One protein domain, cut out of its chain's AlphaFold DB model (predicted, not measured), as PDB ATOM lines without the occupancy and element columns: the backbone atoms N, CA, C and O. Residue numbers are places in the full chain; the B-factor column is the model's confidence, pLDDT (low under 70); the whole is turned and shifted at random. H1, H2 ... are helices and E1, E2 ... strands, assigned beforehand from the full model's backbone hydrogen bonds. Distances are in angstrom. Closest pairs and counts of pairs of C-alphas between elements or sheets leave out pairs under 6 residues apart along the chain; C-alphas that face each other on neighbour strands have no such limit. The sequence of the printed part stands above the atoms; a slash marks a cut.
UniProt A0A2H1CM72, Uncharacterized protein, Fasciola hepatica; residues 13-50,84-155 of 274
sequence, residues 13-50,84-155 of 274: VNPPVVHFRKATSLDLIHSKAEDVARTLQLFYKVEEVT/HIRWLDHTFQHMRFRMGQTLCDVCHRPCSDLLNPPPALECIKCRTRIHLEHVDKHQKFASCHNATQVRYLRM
ATOM      1  N   VAL A  13      37.460 -63.393  38.800       39.75
ATOM      2  CA  VAL A  13      36.547 -64.049  37.860       39.75
ATOM      3  C   VAL A  13      36.928 -63.608  36.449       39.75
ATOM      4  O   VAL A  13      36.769 -62.449  36.071       39.75
ATOM      5  N   ASN A  14      37.535 -64.533  35.707       43.34
ATOM      6  CA  ASN A  14      38.161 -64.245  34.431       43.34
ATOM      7  C   ASN A  14      37.060 -63.861  33.431       43.34
ATOM      8  O   ASN A  14      36.185 -64.686  33.150       43.34
ATOM      9  N   PRO A  15      37.061 -62.632  32.903       47.78
ATOM     10  CA  PRO A  15      36.048 -62.225  31.949       47.78
ATOM     11  C   PRO A  15      36.066 -63.119  30.705       47.78
ATOM     12  O   PRO A  15      37.146 -63.547  30.285       47.78
ATOM     13  N   PRO A  16      34.908 -63.390  30.072       60.28
ATOM     14  CA  PRO A  16      34.869 -64.232  28.886       60.28
ATOM     15  C   PRO A  16      35.762 -63.611  27.810       60.28
ATOM     16  O   PRO A  16      35.517 -62.494  27.337       60.28
ATOM     17  N   VAL A  17      36.830 -64.330  27.451       59.75
ATOM     18  CA  VAL A  17      37.676 -63.979  26.311       59.75
ATOM     19  C   VAL A  17      36.783 -64.031  25.079       59.75
ATOM     20  O   VAL A  17      36.267 -65.081  24.707       59.75
ATOM     21  N   VAL A  18      36.566 -62.870  24.475       66.19
ATOM     22  CA  VAL A  18      35.669 -62.681  23.332       66.19
ATOM     23  C   VAL A  18      36.354 -63.136  22.053       66.19
ATOM     24  O   VAL A  18      35.722 -63.716  21.174       66.19
ATOM     25  N   HIS A  19      37.654 -62.858  21.938       80.25
ATOM     26  CA  HIS A  19      38.425 -63.121  20.733       80.25
ATOM     27  C   HIS A  19      39.930 -63.133  21.032       80.25
ATOM     28  O   HIS A  19      40.387 -62.521  21.997       80.25
ATOM     29  N   PHE A  20      40.717 -63.800  20.194       87.94
ATOM     30  CA  PHE A  20      42.174 -63.737  20.236       87.94
ATOM     31  C   PHE A  20      42.752 -63.849  18.824       87.94
ATOM     32  O   PHE A  20      42.172 -64.512  17.964       87.94
ATOM     33  N   ARG A  21      43.895 -63.201  18.581       89.06
ATOM     34  CA  ARG A  21      44.606 -63.239  17.291       89.06
ATOM     35  C   ARG A  21      46.102 -62.972  17.457       89.06
ATOM     36  O   ARG A  21      46.537 -62.503  18.505       89.06
ATOM     37  N   LYS A  22      46.892 -63.227  16.411       92.62
ATOM     38  CA  LYS A  22      48.287 -62.758  16.338       92.62
ATOM     39  C   LYS A  22      48.310 -61.230  16.250       92.62
ATOM     40  O   LYS A  22      47.512 -60.656  15.510       92.62
ATOM     41  N   ALA A  23      49.211 -60.590  16.987       90.81
ATOM     42  CA  ALA A  23      49.421 -59.153  16.867       90.81
ATOM     43  C   ALA A  23      50.026 -58.814  15.497       90.81
ATOM     44  O   ALA A  23      50.824 -59.572  14.943       90.81
ATOM     45  N   THR A  24      49.652 -57.659  14.959       91.00
ATOM     46  CA  THR A  24      50.185 -57.124  13.704       91.00
ATOM     47  C   THR A  24      51.093 -55.927  13.970       91.00
ATOM     48  O   THR A  24      51.079 -55.339  15.054       91.00
ATOM     49  N   SER A  25      51.868 -55.512  12.965       88.25
ATOM     50  CA  SER A  25      52.712 -54.312  13.065       88.25
ATOM     51  C   SER A  25      51.907 -53.037  13.333       88.25
ATOM     52  O   SER A  25      52.456 -52.076  13.861       88.25
ATOM     53  N   LEU A  26      50.607 -53.037  13.014       85.00
ATOM     54  CA  LEU A  26      49.701 -51.930  13.308       85.00
ATOM     55  C   LEU A  26      49.271 -51.901  14.786       85.00
ATOM     56  O   LEU A  26      49.025 -50.828  15.325       85.00
ATOM     57  N   ASP A  27      49.212 -53.059  15.452       85.62
ATOM     58  CA  ASP A  27      48.864 -53.153  16.876       85.62
ATOM     59  C   ASP A  27      50.029 -52.706  17.785       85.62
ATOM     60  O   ASP A  27      49.810 -52.227  18.896       85.62
ATOM     61  N   LEU A  28      51.277 -52.867  17.322       89.94
ATOM     62  CA  LEU A  28      52.502 -52.677  18.106       89.94
ATOM     63  C   LEU A  28      53.535 -51.813  17.360       89.94
ATOM     64  O   LEU A  28      54.663 -52.239  17.112       89.94
ATOM     65  N   ILE A  29      53.160 -50.572  17.048       88.44
ATOM     66  CA  ILE A  29      53.911 -49.641  16.178       88.44
ATOM     67  C   ILE A  29      55.346 -49.305  16.626       88.44
ATOM     68  O   ILE A  29      56.156 -48.862  15.817       88.44
ATOM     69  N   HIS A  30      55.679 -49.511  17.902       89.75
ATOM     70  CA  HIS A  30      57.013 -49.243  18.456       89.75
ATOM     71  C   HIS A  30      57.815 -50.518  18.766       89.75
ATOM     72  O   HIS A  30      58.914 -50.437  19.311       89.75
ATOM     73  N   SER A  31      57.272 -51.700  18.458       92.56
ATOM     74  CA  SER A  31      57.932 -52.983  18.723       92.56
ATOM     75  C   SER A  31      58.722 -53.469  17.512       92.56
ATOM     76  O   SER A  31      58.378 -53.192  16.365       92.56
ATOM     77  N   LYS A  32      59.778 -54.247  17.759       93.88
ATOM     78  CA  LYS A  32      60.538 -54.896  16.687       93.88
ATOM     79  C   LYS A  32      59.691 -55.964  15.992       93.88
ATOM     80  O   LYS A  32      58.898 -56.638  16.646       93.88
ATOM     81  N   ALA A  33      59.934 -56.200  14.703       92.31
ATOM     82  CA  ALA A  33      59.216 -57.220  13.928       92.31
ATOM     83  C   ALA A  33      59.287 -58.625  14.564       92.31
ATOM     84  O   ALA A  33      58.290 -59.342  14.581       92.31
ATOM     85  N   GLU A  34      60.434 -58.980  15.157       92.62
ATOM     86  CA  GLU A  34      60.628 -60.238  15.896       92.62
ATOM     87  C   GLU A  34      59.697 -60.374  17.111       92.62
ATOM     88  O   GLU A  34      59.196 -61.458  17.399       92.62
ATOM     89  N   ASP A  35      59.428 -59.269  17.809       92.75
ATOM     90  CA  ASP A  35      58.546 -59.240  18.970       92.75
ATOM     91  C   ASP A  35      57.078 -59.279  18.545       92.75
ATOM     92  O   ASP A  35      56.287 -60.007  19.144       92.75
ATOM     93  N   VAL A  36      56.719 -58.558  17.479       92.50
ATOM     94  CA  VAL A  36      55.364 -58.588  16.913       92.50
ATOM     95  C   VAL A  36      54.999 -60.003  16.459       92.50
ATOM     96  O   VAL A  36      53.945 -60.512  16.836       92.50
ATOM     97  N   ALA A  37      55.902 -60.679  15.740       93.06
ATOM     98  CA  ALA A  37      55.672 -62.014  15.183       93.06
ATOM     99  C   ALA A  37      55.388 -63.098  16.239       93.06
ATOM    100  O   ALA A  37      54.764 -64.113  15.924       93.06
ATOM    101  N   ARG A  38      55.832 -62.892  17.484       94.88
ATOM    102  CA  ARG A  38      55.634 -63.815  18.614       94.88
ATOM    103  C   ARG A  38      54.651 -63.289  19.666       94.88
ATOM    104  O   ARG A  38      54.641 -63.787  20.788       94.88
ATOM    105  N   THR A  39      53.831 -62.291  19.334       94.94
ATOM    106  CA  THR A  39      52.867 -61.707  20.277       94.94
ATOM    107  C   THR A  39      51.428 -62.120  19.969       94.94
ATOM    108  O   THR A  39      50.939 -61.985  18.847       94.94
ATOM    109  N   LEU A  40      50.731 -62.598  21.001       93.38
ATOM    110  CA  LEU A  40      49.299 -62.882  21.006       93.38
ATOM    111  C   LEU A  40      48.528 -61.663  21.521       93.38
ATOM    112  O   LEU A  40      48.904 -61.066  22.529       93.38
ATOM    113  N   GLN A  41      47.423 -61.333  20.865       91.00
ATOM    114  CA  GLN A  41      46.471 -60.306  21.269       91.00
ATOM    115  C   GLN A  41      45.181 -60.975  21.754       91.00
ATOM    116  O   GLN A  41      44.573 -61.766  21.032       91.00
ATOM    117  N   LEU A  42      44.769 -60.657  22.977       88.00
ATOM    118  CA  LEU A  42      43.577 -61.181  23.640       88.00
ATOM    119  C   LEU A  42      42.553 -60.069  23.836       88.00
ATOM    120  O   LEU A  42      42.894 -59.022  24.379       88.00
ATOM    121  N   PHE A  43      41.304 -60.335  23.480       82.50
ATOM    122  CA  PHE A  43      40.167 -59.439  23.649       82.50
ATOM    123  C   PHE A  43      39.226 -60.013  24.714       82.50
ATOM    124  O   PHE A  43      38.722 -61.122  24.550       82.50
ATOM    125  N   TYR A  44      38.965 -59.281  25.796       80.00
ATOM    126  CA  TYR A  44      38.097 -59.726  26.897       80.00
ATOM    127  C   TYR A  44      37.181 -58.602  27.392       80.00
ATOM    128  O   TYR A  44      37.527 -57.421  27.314       80.00
ATOM    129  N   LYS A  45      35.993 -58.954  27.896       72.19
ATOM    130  CA  LYS A  45      35.038 -57.978  28.451       72.19
ATOM    131  C   LYS A  45      35.334 -57.718  29.917       72.19
ATOM    132  O   LYS A  45      35.034 -58.577  30.721       72.19
ATOM    133  N   VAL A  46      35.847 -56.559  30.314       67.38
ATOM    134  CA  VAL A  46      35.969 -56.299  31.760       67.38
ATOM    135  C   VAL A  46      34.596 -56.097  32.383       67.38
ATOM    136  O   VAL A  46      33.886 -55.151  32.043       67.38
ATOM    137  N   GLU A  47      34.243 -56.998  33.297       60.28
ATOM    138  CA  GLU A  47      33.134 -56.806  34.214       60.28
ATOM    139  C   GLU A  47      33.598 -55.821  35.290       60.28
ATOM    140  O   GLU A  47      34.594 -56.027  35.980       60.28
ATOM    141  N   GLU A  48      32.939 -54.670  35.345       55.88
ATOM    142  CA  GLU A  48      33.288 -53.619  36.286       55.88
ATOM    143  C   GLU A  48      32.634 -53.973  37.622       55.88
ATOM    144  O   GLU A  48      31.418 -53.861  37.771       55.88
ATOM    145  N   VAL A  49      33.430 -54.468  38.572       49.75
ATOM    146  CA  VAL A  49      32.952 -54.772  39.924       49.75
ATOM    147  C   VAL A  49      32.613 -53.451  40.606       49.75
ATOM    148  O   VAL A  49      33.502 -52.700  41.003       49.75
ATOM    149  N   THR A  50      31.322 -53.148  40.740       45.00
ATOM    150  CA  THR A  50      30.860 -52.054  41.600       45.00
ATOM    151  C   THR A  50      31.271 -52.376  43.040       45.00
ATOM    152  O   THR A  50      30.871 -53.431  43.542       45.00
ATOM    153  N   HIS A  84      26.942 -41.579  34.486       88.25
ATOM    154  CA  HIS A  84      27.022 -42.400  33.285       88.25
ATOM    155  C   HIS A  84      25.841 -43.363  33.140       88.25
ATOM    156  O   HIS A  84      25.354 -43.950  34.101       88.25
ATOM    157  N   ILE A  85      25.412 -43.578  31.897       88.38
ATOM    158  CA  ILE A  85      24.362 -44.532  31.527       88.38
ATOM    159  C   ILE A  85      25.010 -45.748  30.870       88.38
ATOM    160  O   ILE A  85      25.765 -45.616  29.909       88.38
ATOM    161  N   ARG A  86      24.694 -46.955  31.346       88.06
ATOM    162  CA  ARG A  86      25.176 -48.206  30.743       88.06
ATOM    163  C   ARG A  86      24.109 -48.813  29.836       88.06
ATOM    164  O   ARG A  86      23.005 -49.086  30.295       88.06
ATOM    165  N   TRP A  87      24.434 -49.056  28.566       88.12
ATOM    166  CA  TRP A  87      23.509 -49.684  27.610       88.12
ATOM    167  C   TRP A  87      24.263 -50.382  26.470       88.12
ATOM    168  O   TRP A  87      25.129 -49.772  25.854       88.12
ATOM    169  N   LEU A  88      23.940 -51.648  26.167       82.06
ATOM    170  CA  LEU A  88      24.562 -52.439  25.080       82.06
ATOM    171  C   LEU A  88      26.105 -52.389  25.081       82.06
ATOM    172  O   LEU A  88      26.744 -52.099  24.069       82.06
ATOM    173  N   ASP A  89      26.707 -52.644  26.243       83.06
ATOM    174  CA  ASP A  89      28.154 -52.568  26.501       83.06
ATOM    175  C   ASP A  89      28.779 -51.161  26.350       83.06
ATOM    176  O   ASP A  89      29.986 -50.986  26.526       83.06
ATOM    177  N   HIS A  90      27.989 -50.120  26.087       86.38
ATOM    178  CA  HIS A  90      28.457 -48.735  26.133       86.38
ATOM    179  C   HIS A  90      28.349 -48.156  27.542       86.38
ATOM    180  O   HIS A  90      27.426 -48.472  28.295       86.38
ATOM    181  N   THR A  91      29.276 -47.253  27.854       90.31
ATOM    182  CA  THR A  91      29.211 -46.366  29.018       90.31
ATOM    183  C   THR A  91      29.053 -44.949  28.478       90.31
ATOM    184  O   THR A  91      29.996 -44.384  27.924       90.31
ATOM    185  N   PHE A  92      27.844 -44.413  28.553       92.94
ATOM    186  CA  PHE A  92      27.459 -43.123  27.996       92.94
ATOM    187  C   PHE A  92      27.558 -42.013  29.031       92.94
ATOM    188  O   PHE A  92      27.182 -42.207  30.179       92.94
ATOM    189  N   GLN A  93      27.982 -40.833  28.600       93.81
ATOM    190  CA  GLN A  93      27.842 -39.589  29.343       93.81
ATOM    191  C   GLN A  93      26.822 -38.687  28.641       93.81
ATOM    192  O   GLN A  93      26.741 -38.668  27.410       93.81
ATOM    193  N   HIS A  94      26.054 -37.921  29.419       92.88
ATOM    194  CA  HIS A  94      25.165 -36.898  28.877       92.88
ATOM    195  C   HIS A  94      25.942 -35.793  28.164       92.88
ATOM    196  O   HIS A  94      26.835 -35.179  28.741       92.88
ATOM    197  N   MET A  95      25.536 -35.491  26.932       90.19
ATOM    198  CA  MET A  95      26.142 -34.458  26.099       90.19
ATOM    199  C   MET A  95      25.080 -33.536  25.498       90.19
ATOM    200  O   MET A  95      23.952 -33.935  25.207       90.19
ATOM    201  N   ARG A  96      25.458 -32.270  25.296       89.19
ATOM    202  CA  ARG A  96      24.654 -31.263  24.588       89.19
ATOM    203  C   ARG A  96      25.502 -30.669  23.469       89.19
ATOM    204  O   ARG A  96      26.307 -29.772  23.707       89.19
ATOM    205  N   PHE A  97      25.344 -31.183  22.254       88.62
ATOM    206  CA  PHE A  97      26.142 -30.748  21.109       88.62
ATOM    207  C   PHE A  97      25.616 -29.417  20.564       88.62
ATOM    208  O   PHE A  97      24.665 -29.386  19.793       88.62
ATOM    209  N   ARG A  98      26.218 -28.300  20.974       87.56
ATOM    210  CA  ARG A  98      25.809 -26.969  20.494       87.56
ATOM    211  C   ARG A  98      26.444 -26.572  19.164       87.56
ATOM    212  O   ARG A  98      25.896 -25.742  18.455       87.56
ATOM    213  N   MET A  99      27.587 -27.155  18.815       79.81
ATOM    214  CA  MET A  99      28.357 -26.777  17.631       79.81
ATOM    215  C   MET A  99      28.640 -28.001  16.759       79.81
ATOM    216  O   MET A  99      28.945 -29.075  17.273       79.81
ATOM    217  N   GLY A 100      28.556 -27.811  15.439       75.62
ATOM    218  CA  GLY A 100      28.799 -28.842  14.425       75.62
ATOM    219  C   GLY A 100      27.530 -29.530  13.909       75.62
ATOM    220  O   GLY A 100      26.446 -29.369  14.467       75.62
ATOM    221  N   GLN A 101      27.670 -30.302  12.829       83.44
ATOM    222  CA  GLN A 101      26.642 -31.214  12.306       83.44
ATOM    223  C   GLN A 101      26.865 -32.612  12.895       83.44
ATOM    224  O   GLN A 101      27.235 -33.557  12.200       83.44
ATOM    225  N   THR A 102      26.724 -32.731  14.212       90.12
ATOM    226  CA  THR A 102      26.866 -34.019  14.885       90.12
ATOM    227  C   THR A 102      25.652 -34.872  14.549       90.12
ATOM    228  O   THR A 102      24.526 -34.498  14.872       90.12
ATOM    229  N   LEU A 103      25.872 -36.009  13.895       92.69
ATOM    230  CA  LEU A 103      24.819 -36.963  13.561       92.69
ATOM    231  C   LEU A 103      24.750 -38.069  14.617       92.69
ATOM    232  O   LEU A 103      25.763 -38.468  15.188       92.69
ATOM    233  N   CYS A 104      23.538 -38.556  14.862       93.56
ATOM    234  CA  CYS A 104      23.293 -39.747  15.656       93.56
ATOM    235  C   CYS A 104      23.700 -41.003  14.876       93.56
ATOM    236  O   CYS A 104      23.214 -41.212  13.770       93.56
ATOM    237  N   ASP A 105      24.489 -41.887  15.479       92.50
ATOM    238  CA  ASP A 105      24.954 -43.122  14.827       92.50
ATOM    239  C   ASP A 105      23.843 -44.186  14.659       92.50
ATOM    240  O   ASP A 105      24.040 -45.196  13.990       92.50
ATOM    241  N   VAL A 106      22.662 -43.981  15.263       92.00
ATOM    242  CA  VAL A 106      21.509 -44.897  15.163       92.00
ATOM    243  C   VAL A 106      20.516 -44.419  14.104       92.00
ATOM    244  O   VAL A 106      20.203 -45.154  13.169       92.00
ATOM    245  N   CYS A 107      20.006 -43.190  14.225       92.38
ATOM    246  CA  CYS A 107      19.000 -42.662  13.298       92.38
ATOM    247  C   CYS A 107      19.566 -41.767  12.189       92.38
ATOM    248  O   CYS A 107      18.803 -41.349  11.321       92.38
ATOM    249  N   HIS A 108      20.866 -41.454  12.213       93.06
ATOM    250  CA  HIS A 108      21.550 -40.578  11.250       93.06
ATOM    251  C   HIS A 108      20.974 -39.154  11.166       93.06
ATOM    252  O   HIS A 108      21.295 -38.398  10.251       93.06
ATOM    253  N   ARG A 109      20.138 -38.756  12.135       90.94
ATOM    254  CA  ARG A 109      19.621 -37.388  12.266       90.94
ATOM    255  C   ARG A 109      20.573 -36.535  13.107       90.94
ATOM    256  O   ARG A 109      21.239 -37.085  13.990       90.94
ATOM    257  N   PRO A 110      20.609 -35.209  12.900       90.25
ATOM    258  CA  PRO A 110      21.377 -34.310  13.750       90.25
ATOM    259  C   PRO A 110      20.995 -34.460  15.230       90.25
ATOM    260  O   PRO A 110      19.818 -34.451  15.595       90.25
ATOM    261  N   CYS A 111      21.996 -34.607  16.093       90.19
ATOM    262  CA  CYS A 111      21.864 -34.503  17.546       90.19
ATOM    263  C   CYS A 111      22.513 -33.220  18.087       90.19
ATOM    264  O   CYS A 111      22.741 -33.098  19.291       90.19
ATOM    265  N   SER A 112      22.781 -32.256  17.201       90.56
ATOM    266  CA  SER A 112      23.279 -30.925  17.525       90.56
ATOM    267  C   SER A 112      22.300 -29.812  17.144       90.56
ATOM    268  O   SER A 112      21.641 -29.879  16.110       90.56
ATOM    269  N   ASP A 113      22.225 -28.782  17.989       86.75
ATOM    270  CA  ASP A 113      21.517 -27.516  17.743       86.75
ATOM    271  C   ASP A 113      22.157 -26.419  18.617       86.75
ATOM    272  O   ASP A 113      22.512 -26.657  19.774       86.75
ATOM    273  N   LEU A 114      22.324 -25.217  18.062       84.94
ATOM    274  CA  LEU A 114      22.943 -24.064  18.719       84.94
ATOM    275  C   LEU A 114      22.130 -23.584  19.927       84.94
ATOM    276  O   LEU A 114      22.682 -23.368  21.014       84.94
ATOM    277  N   LEU A 115      20.819 -23.424  19.741       84.19
ATOM    278  CA  LEU A 115      19.935 -22.822  20.738       84.19
ATOM    279  C   LEU A 115      19.486 -23.882  21.741       84.19
ATOM    280  O   LEU A 115      19.757 -23.770  22.943       84.19
ATOM    281  N   ASN A 116      18.889 -24.955  21.223       84.25
ATOM    282  CA  ASN A 116      18.260 -26.003  22.016       84.25
ATOM    283  C   ASN A 116      18.758 -27.389  21.587       84.25
ATOM    284  O   ASN A 116      17.993 -28.162  21.014       84.25
ATOM    285  N   PRO A 117      20.030 -27.730  21.883       84.44
ATOM    286  CA  PRO A 117      20.578 -29.040  21.550       84.44
ATOM    287  C   PRO A 117      19.701 -30.142  22.154       84.44
ATOM    288  O   PRO A 117      19.413 -30.079  23.363       84.44
ATOM    289  N   PRO A 118      19.289 -31.140  21.349       86.56
ATOM    290  CA  PRO A 118      18.493 -32.248  21.847       86.56
ATOM    291  C   PRO A 118      19.294 -33.043  22.891       86.56
ATOM    292  O   PRO A 118      20.528 -33.075  22.831       86.56
ATOM    293  N   PRO A 119      18.627 -33.700  23.857       91.25
ATOM    294  CA  PRO A 119      19.298 -34.585  24.800       91.25
ATOM    295  C   PRO A 119      20.031 -35.708  24.061       91.25
ATOM    296  O   PRO A 119      19.417 -36.528  23.372       91.25
ATOM    297  N   ALA A 120      21.351 -35.745  24.208       94.12
ATOM    298  CA  ALA A 120      22.207 -36.712  23.546       94.12
ATOM    299  C   ALA A 120      23.168 -37.365  24.540       94.12
ATOM    300  O   ALA A 120      23.380 -36.895  25.659       94.12
ATOM    301  N   LEU A 121      23.740 -38.475  24.104       94.69
ATOM    302  CA  LEU A 121      24.680 -39.299  24.834       94.69
ATOM    303  C   LEU A 121      25.920 -39.515  23.970       94.69
ATOM    304  O   LEU A 121      25.805 -39.744  22.765       94.69
ATOM    305  N   GLU A 122      27.095 -39.482  24.589       93.50
ATOM    306  CA  GLU A 122      28.361 -39.885  23.970       93.50
ATOM    307  C   GLU A 122      28.973 -41.026  24.770       93.50
ATOM    308  O   GLU A 122      29.096 -40.948  25.992       93.50
ATOM    309  N   CYS A 123      29.347 -42.112  24.097       92.00
ATOM    310  CA  CYS A 123      30.052 -43.196  24.761       92.00
ATOM    311  C   CYS A 123      31.483 -42.758  25.074       92.00
ATOM    312  O   CYS A 123      32.254 -42.444  24.166       92.00
ATOM    313  N   ILE A 124      31.880 -42.823  26.344       89.31
ATOM    314  CA  ILE A 124      33.217 -42.401  26.785       89.31
ATOM    315  C   ILE A 124      34.331 -43.275  26.186       89.31
ATOM    316  O   ILE A 124      35.470 -42.834  26.059       89.31
ATOM    317  N   LYS A 125      33.997 -44.516  25.798       83.50
ATOM    318  CA  LYS A 125      34.950 -45.507  25.275       83.50
ATOM    319  C   LYS A 125      35.117 -45.407  23.762       83.50
ATOM    320  O   LYS A 125      36.238 -45.372  23.267       83.50
ATOM    321  N   CYS A 126      34.014 -45.406  23.016       84.31
ATOM    322  CA  CYS A 126      34.037 -45.480  21.551       84.31
ATOM    323  C   CYS A 126      33.639 -44.187  20.839       84.31
ATOM    324  O   CYS A 126      33.684 -44.143  19.614       84.31
ATOM    325  N   ARG A 127      33.241 -43.149  21.586       91.44
ATOM    326  CA  ARG A 127      32.763 -41.861  21.057       91.44
ATOM    327  C   ARG A 127      31.557 -41.967  20.118       91.44
ATOM    328  O   ARG A 127      31.272 -41.024  19.388       91.44
ATOM    329  N   THR A 128      30.824 -43.081  20.166       91.12
ATOM    330  CA  THR A 128      29.510 -43.213  19.525       91.12
ATOM    331  C   THR A 128      28.533 -42.221  20.143       91.12
ATOM    332  O   THR A 128      28.458 -42.114  21.372       91.12
ATOM    333  N   ARG A 129      27.784 -41.509  19.300       93.25
ATOM    334  CA  ARG A 129      26.873 -40.428  19.694       93.25
ATOM    335  C   ARG A 129      25.446 -40.801  19.334       93.25
ATOM    336  O   ARG A 129      25.147 -41.104  18.181       93.25
ATOM    337  N   ILE A 130      24.551 -40.766  20.313       94.75
ATOM    338  CA  ILE A 130      23.141 -41.134  20.135       94.75
ATOM    339  C   ILE A 130      22.215 -40.142  20.835       94.75
ATOM    340  O   ILE A 130      22.625 -39.473  21.777       94.75
ATOM    341  N   HIS A 131      20.956 -40.041  20.410       95.38
ATOM    342  CA  HIS A 131      19.935 -39.355  21.207       95.38
ATOM    343  C   HIS A 131      19.594 -40.177  22.455       95.38
ATOM    344  O   HIS A 131      19.567 -41.407  22.393       95.38
ATOM    345  N   LEU A 132      19.271 -39.501  23.561       93.56
ATOM    346  CA  LEU A 132      18.803 -40.156  24.793       93.56
ATOM    347  C   LEU A 132      17.553 -41.019  24.538       93.56
ATOM    348  O   LEU A 132      17.441 -42.129  25.051       93.56
ATOM    349  N   GLU A 133      16.685 -40.557  23.635       93.38
ATOM    350  CA  GLU A 133      15.459 -41.240  23.211       93.38
ATOM    351  C   GLU A 133      15.692 -42.691  22.752       93.38
ATOM    352  O   GLU A 133      14.834 -43.547  22.963       93.38
ATOM    353  N   HIS A 134      16.845 -43.007  22.148       92.62
ATOM    354  CA  HIS A 134      17.150 -44.376  21.719       92.62
ATOM    355  C   HIS A 134      17.335 -45.338  22.896       92.62
ATOM    356  O   HIS A 134      16.962 -46.509  22.792       92.62
ATOM    357  N   VAL A 135      17.889 -44.851  24.009       91.44
ATOM    358  CA  VAL A 135      18.041 -45.634  25.240       91.44
ATOM    359  C   VAL A 135      16.702 -45.727  25.966       91.44
ATOM    360  O   VAL A 135      16.306 -46.828  26.341       91.44
ATOM    361  N   ASP A 136      15.961 -44.619  26.068       90.12
ATOM    362  CA  ASP A 136      14.644 -44.580  26.724       90.12
ATOM    363  C   ASP A 136      13.618 -45.496  26.036       90.12
ATOM    364  O   ASP A 136      12.786 -46.127  26.687       90.12
ATOM    365  N   LYS A 137      13.691 -45.615  24.703       91.06
ATOM    366  CA  LYS A 137      12.862 -46.540  23.911       91.06
ATOM    367  C   LYS A 137      13.402 -47.972  23.868       91.06
ATOM    368  O   LYS A 137      12.833 -48.804  23.163       91.06
ATOM    369  N   HIS A 138      14.495 -48.267  24.573       85.69
ATOM    370  CA  HIS A 138      15.161 -49.571  24.581       85.69
ATOM    371  C   HIS A 138      15.498 -50.101  23.176       85.69
ATOM    372  O   HIS A 138      15.425 -51.305  22.907       85.69
ATOM    373  N   GLN A 139      15.876 -49.209  22.256       87.81
ATOM    374  CA  GLN A 139      16.224 -49.606  20.899       87.81
ATOM    375  C   GLN A 139      17.549 -50.380  20.898       87.81
ATOM    376  O   GLN A 139      18.539 -49.979  21.517       87.81
ATOM    377  N   LYS A 140      17.574 -51.507  20.180       84.81
ATOM    378  CA  LYS A 140      18.781 -52.321  20.006       84.81
ATOM    379  C   LYS A 140      19.643 -51.752  18.877       84.81
ATOM    380  O   LYS A 140      19.139 -51.512  17.783       84.81
ATOM    381  N   PHE A 141      20.932 -51.566  19.143       86.62
ATOM    382  CA  PHE A 141      21.943 -51.128  18.176       86.62
ATOM    383  C   PHE A 141      23.295 -51.811  18.447       86.62
ATOM    384  O   PHE A 141      23.405 -52.656  19.335       86.62
ATOM    385  N   ALA A 142      24.315 -51.495  17.645       81.56
ATOM    386  CA  ALA A 142      25.627 -52.127  17.747       81.56
ATOM    387  C   ALA A 142      26.256 -51.940  19.141       81.56
ATOM    388  O   ALA A 142      26.324 -50.826  19.672       81.56
ATOM    389  N   SER A 143      26.746 -53.038  19.724       81.62
ATOM    390  CA  SER A 143      27.465 -53.011  20.997       81.62
ATOM    391  C   SER A 143      28.776 -52.232  20.887       81.62
ATOM    392  O   SER A 143      29.362 -52.119  19.808       81.62
ATOM    393  N   CYS A 144      29.268 -51.709  22.008       81.44
ATOM    394  CA  CYS A 144      30.498 -50.921  22.032       81.44
ATOM    395  C   CYS A 144      31.716 -51.734  21.571       81.44
ATOM    396  O   CYS A 144      32.113 -52.696  22.225       81.44
ATOM    397  N   HIS A 145      32.366 -51.304  20.487       72.06
ATOM    398  CA  HIS A 145      33.581 -51.959  19.991       72.06
ATOM    399  C   HIS A 145      34.758 -51.844  20.983       72.06
ATOM    400  O   HIS A 145      35.537 -52.784  21.129       72.06
ATOM    401  N   ASN A 146      34.823 -50.743  21.743       67.62
ATOM    402  CA  ASN A 146      35.842 -50.482  22.771       67.62
ATOM    403  C   ASN A 146      35.457 -50.978  24.178       67.62
ATOM    404  O   ASN A 146      36.167 -50.699  25.142       67.62
ATOM    405  N   ALA A 147      34.344 -51.704  24.340       64.44
ATOM    406  CA  ALA A 147      34.055 -52.390  25.607       64.44
ATOM    407  C   ALA A 147      34.978 -53.586  25.856       64.44
ATOM    408  O   ALA A 147      35.030 -54.119  26.966       64.44
ATOM    409  N   THR A 148      35.709 -53.993  24.826       67.31
ATOM    410  CA  THR A 148      36.634 -55.109  24.868       67.31
ATOM    411  C   THR A 148      38.022 -54.584  25.207       67.31
ATOM    412  O   THR A 148      38.601 -53.810  24.447       67.31
ATOM    413  N   GLN A 149      38.559 -54.976  26.360       74.12
ATOM    414  CA  GLN A 149      39.952 -54.696  26.687       74.12
ATOM    415  C   GLN A 149      40.870 -55.621  25.901       74.12
ATOM    416  O   GLN A 149      40.521 -56.767  25.608       74.12
ATOM    417  N   VAL A 150      42.056 -55.107  25.591       81.88
ATOM    418  CA  VAL A 150      43.086 -55.826  24.851       81.88
ATOM    419  C   VAL A 150      44.278 -56.092  25.763       81.88
ATOM    420  O   VAL A 150      44.825 -55.163  26.357       81.88
ATOM    421  N   ARG A 151      44.711 -57.352  25.864       86.25
ATOM    422  CA  ARG A 151      46.002 -57.729  26.465       86.25
ATOM    423  C   ARG A 151      46.924 -58.278  25.392       86.25
ATOM    424  O   ARG A 151      46.487 -59.008  24.508       86.25
ATOM    425  N   TYR A 152      48.208 -57.976  25.530       91.12
ATOM    426  CA  TYR A 152      49.262 -58.547  24.702       91.12
ATOM    427  C   TYR A 152      50.086 -59.525  25.531       91.12
ATOM    428  O   TYR A 152      50.531 -59.196  26.630       91.12
ATOM    429  N   LEU A 153      50.293 -60.724  25.000       92.69
ATOM    430  CA  LEU A 153      51.148 -61.749  25.585       92.69
ATOM    431  C   LEU A 153      52.265 -62.060  24.599       92.69
ATOM    432  O   LEU A 153      52.026 -62.635  23.536       92.69
ATOM    433  N   ARG A 154      53.491 -61.681  24.950       93.38
ATOM    434  CA  ARG A 154      54.665 -62.004  24.144       93.38
ATOM    435  C   ARG A 154      55.169 -63.395  24.503       93.38
ATOM    436  O   ARG A 154      55.516 -63.638  25.657       93.38
ATOM    437  N   MET A 155      55.245 -64.267  23.510       93.19
ATOM    438  CA  MET A 155      55.777 -65.613  23.669       93.19
ATOM    439  C   MET A 155      57.305 -65.624  23.520       93.19
ATOM    440  O   MET A 155      57.864 -64.817  22.768       93.19
TER     441      MET A 155
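AT A GLANCE: This is residues 13 to 50 and 84 to 155 of the 274 residues of an uncharacterized protein of Fasciola hepatica (UniProt A0A2H1CM72). Two loosely joined lobes lie along one long axis, each built round a small antiparallel sheet. The first lobe is the strongly twisted sheet E1, E2, E7 with the short helix H1 near one end of it; the second is the curled sheet E3, E4, E5, E6 with the short helix H2 beside it and a long loop, residues 96 to 119. The printed part has 110 residues, with two named helices and seven named strands in the order E1 H1 E2 E3 E4 E5 E6 H2 E7. The class is mixed, helices and strands, with under half of the residues in named elements. The whole is loose and elongated, with a radius of gyration of the C-alphas of 18.0 A and spans of 55 by 32 by 22 A.

IN THESE COORDINATES: Find C-alpha 17 at (37.676, -63.979, 26.311); from there E1, residues 17 to 22, runs 14.6 A. H1 is residues 33 to 37, and E2, residues 39 to 45, covers 20.0 A. After the cut, look for E3 at residues 84 to 87, beginning at C-alpha 84, (27.022, -42.400, 33.285), then E4 at residues 90 to 95, 14.5 A long. Past the long loop come E5, residues 120 to 123, E6, residues 129 to 131, and H2, residues 132 to 136. E7, residues 148 to 154, runs 19.3 A to C-alpha 154 at (54.665, -62.004, 24.144).

HOW THE PARTS SIT: Start at E2, the inner strand between edge strands E1 and E7. E1 and E2 are antiparallel at 163 degrees, with N 21 and O 41 2.9 A apart; E2 and E7 are antiparallel at 155 degrees, with N 42 and O 151 at 2.8 A. H1 only grazes this sheet, with its residues 35 to 37. In the other sheet, E3 E4 E5 E6 form a meander, each strand the antiparallel neighbour of the one before, and each successive pair is a hairpin. Look for N 85 and O 92 at 2.8 A, N 93 and O 122 at 2.8 A, and N 121 and O 130 at 2.8 A. H2 is on this sheet at a height of 7.9 A, over none of its strands but only just, with 2 of its 5 C-alphas falling on E5; the closest C-alphas of E5 and H2 are those of Ala 120 and Leu 132, 5.0 A. In H1 and H2 every O i to N i+4 pair is within hydrogen-bond range. E2 and E3 are apart, and so are E4 and E7.

THE WHOLE: The two C-alphas farthest apart, those of Leu 115 and Met 155, are 55.9 A from each other. Residues 51 to 83 are not printed, and C-alphas 50 and 84 are 13.3 A apart across that cut. The links E4 to E5 and H2 to E7 are long. The mean pLDDT of the printed part is 84.6; residues 13 to 18, 46 to 50 and 146 to 148 are under 70.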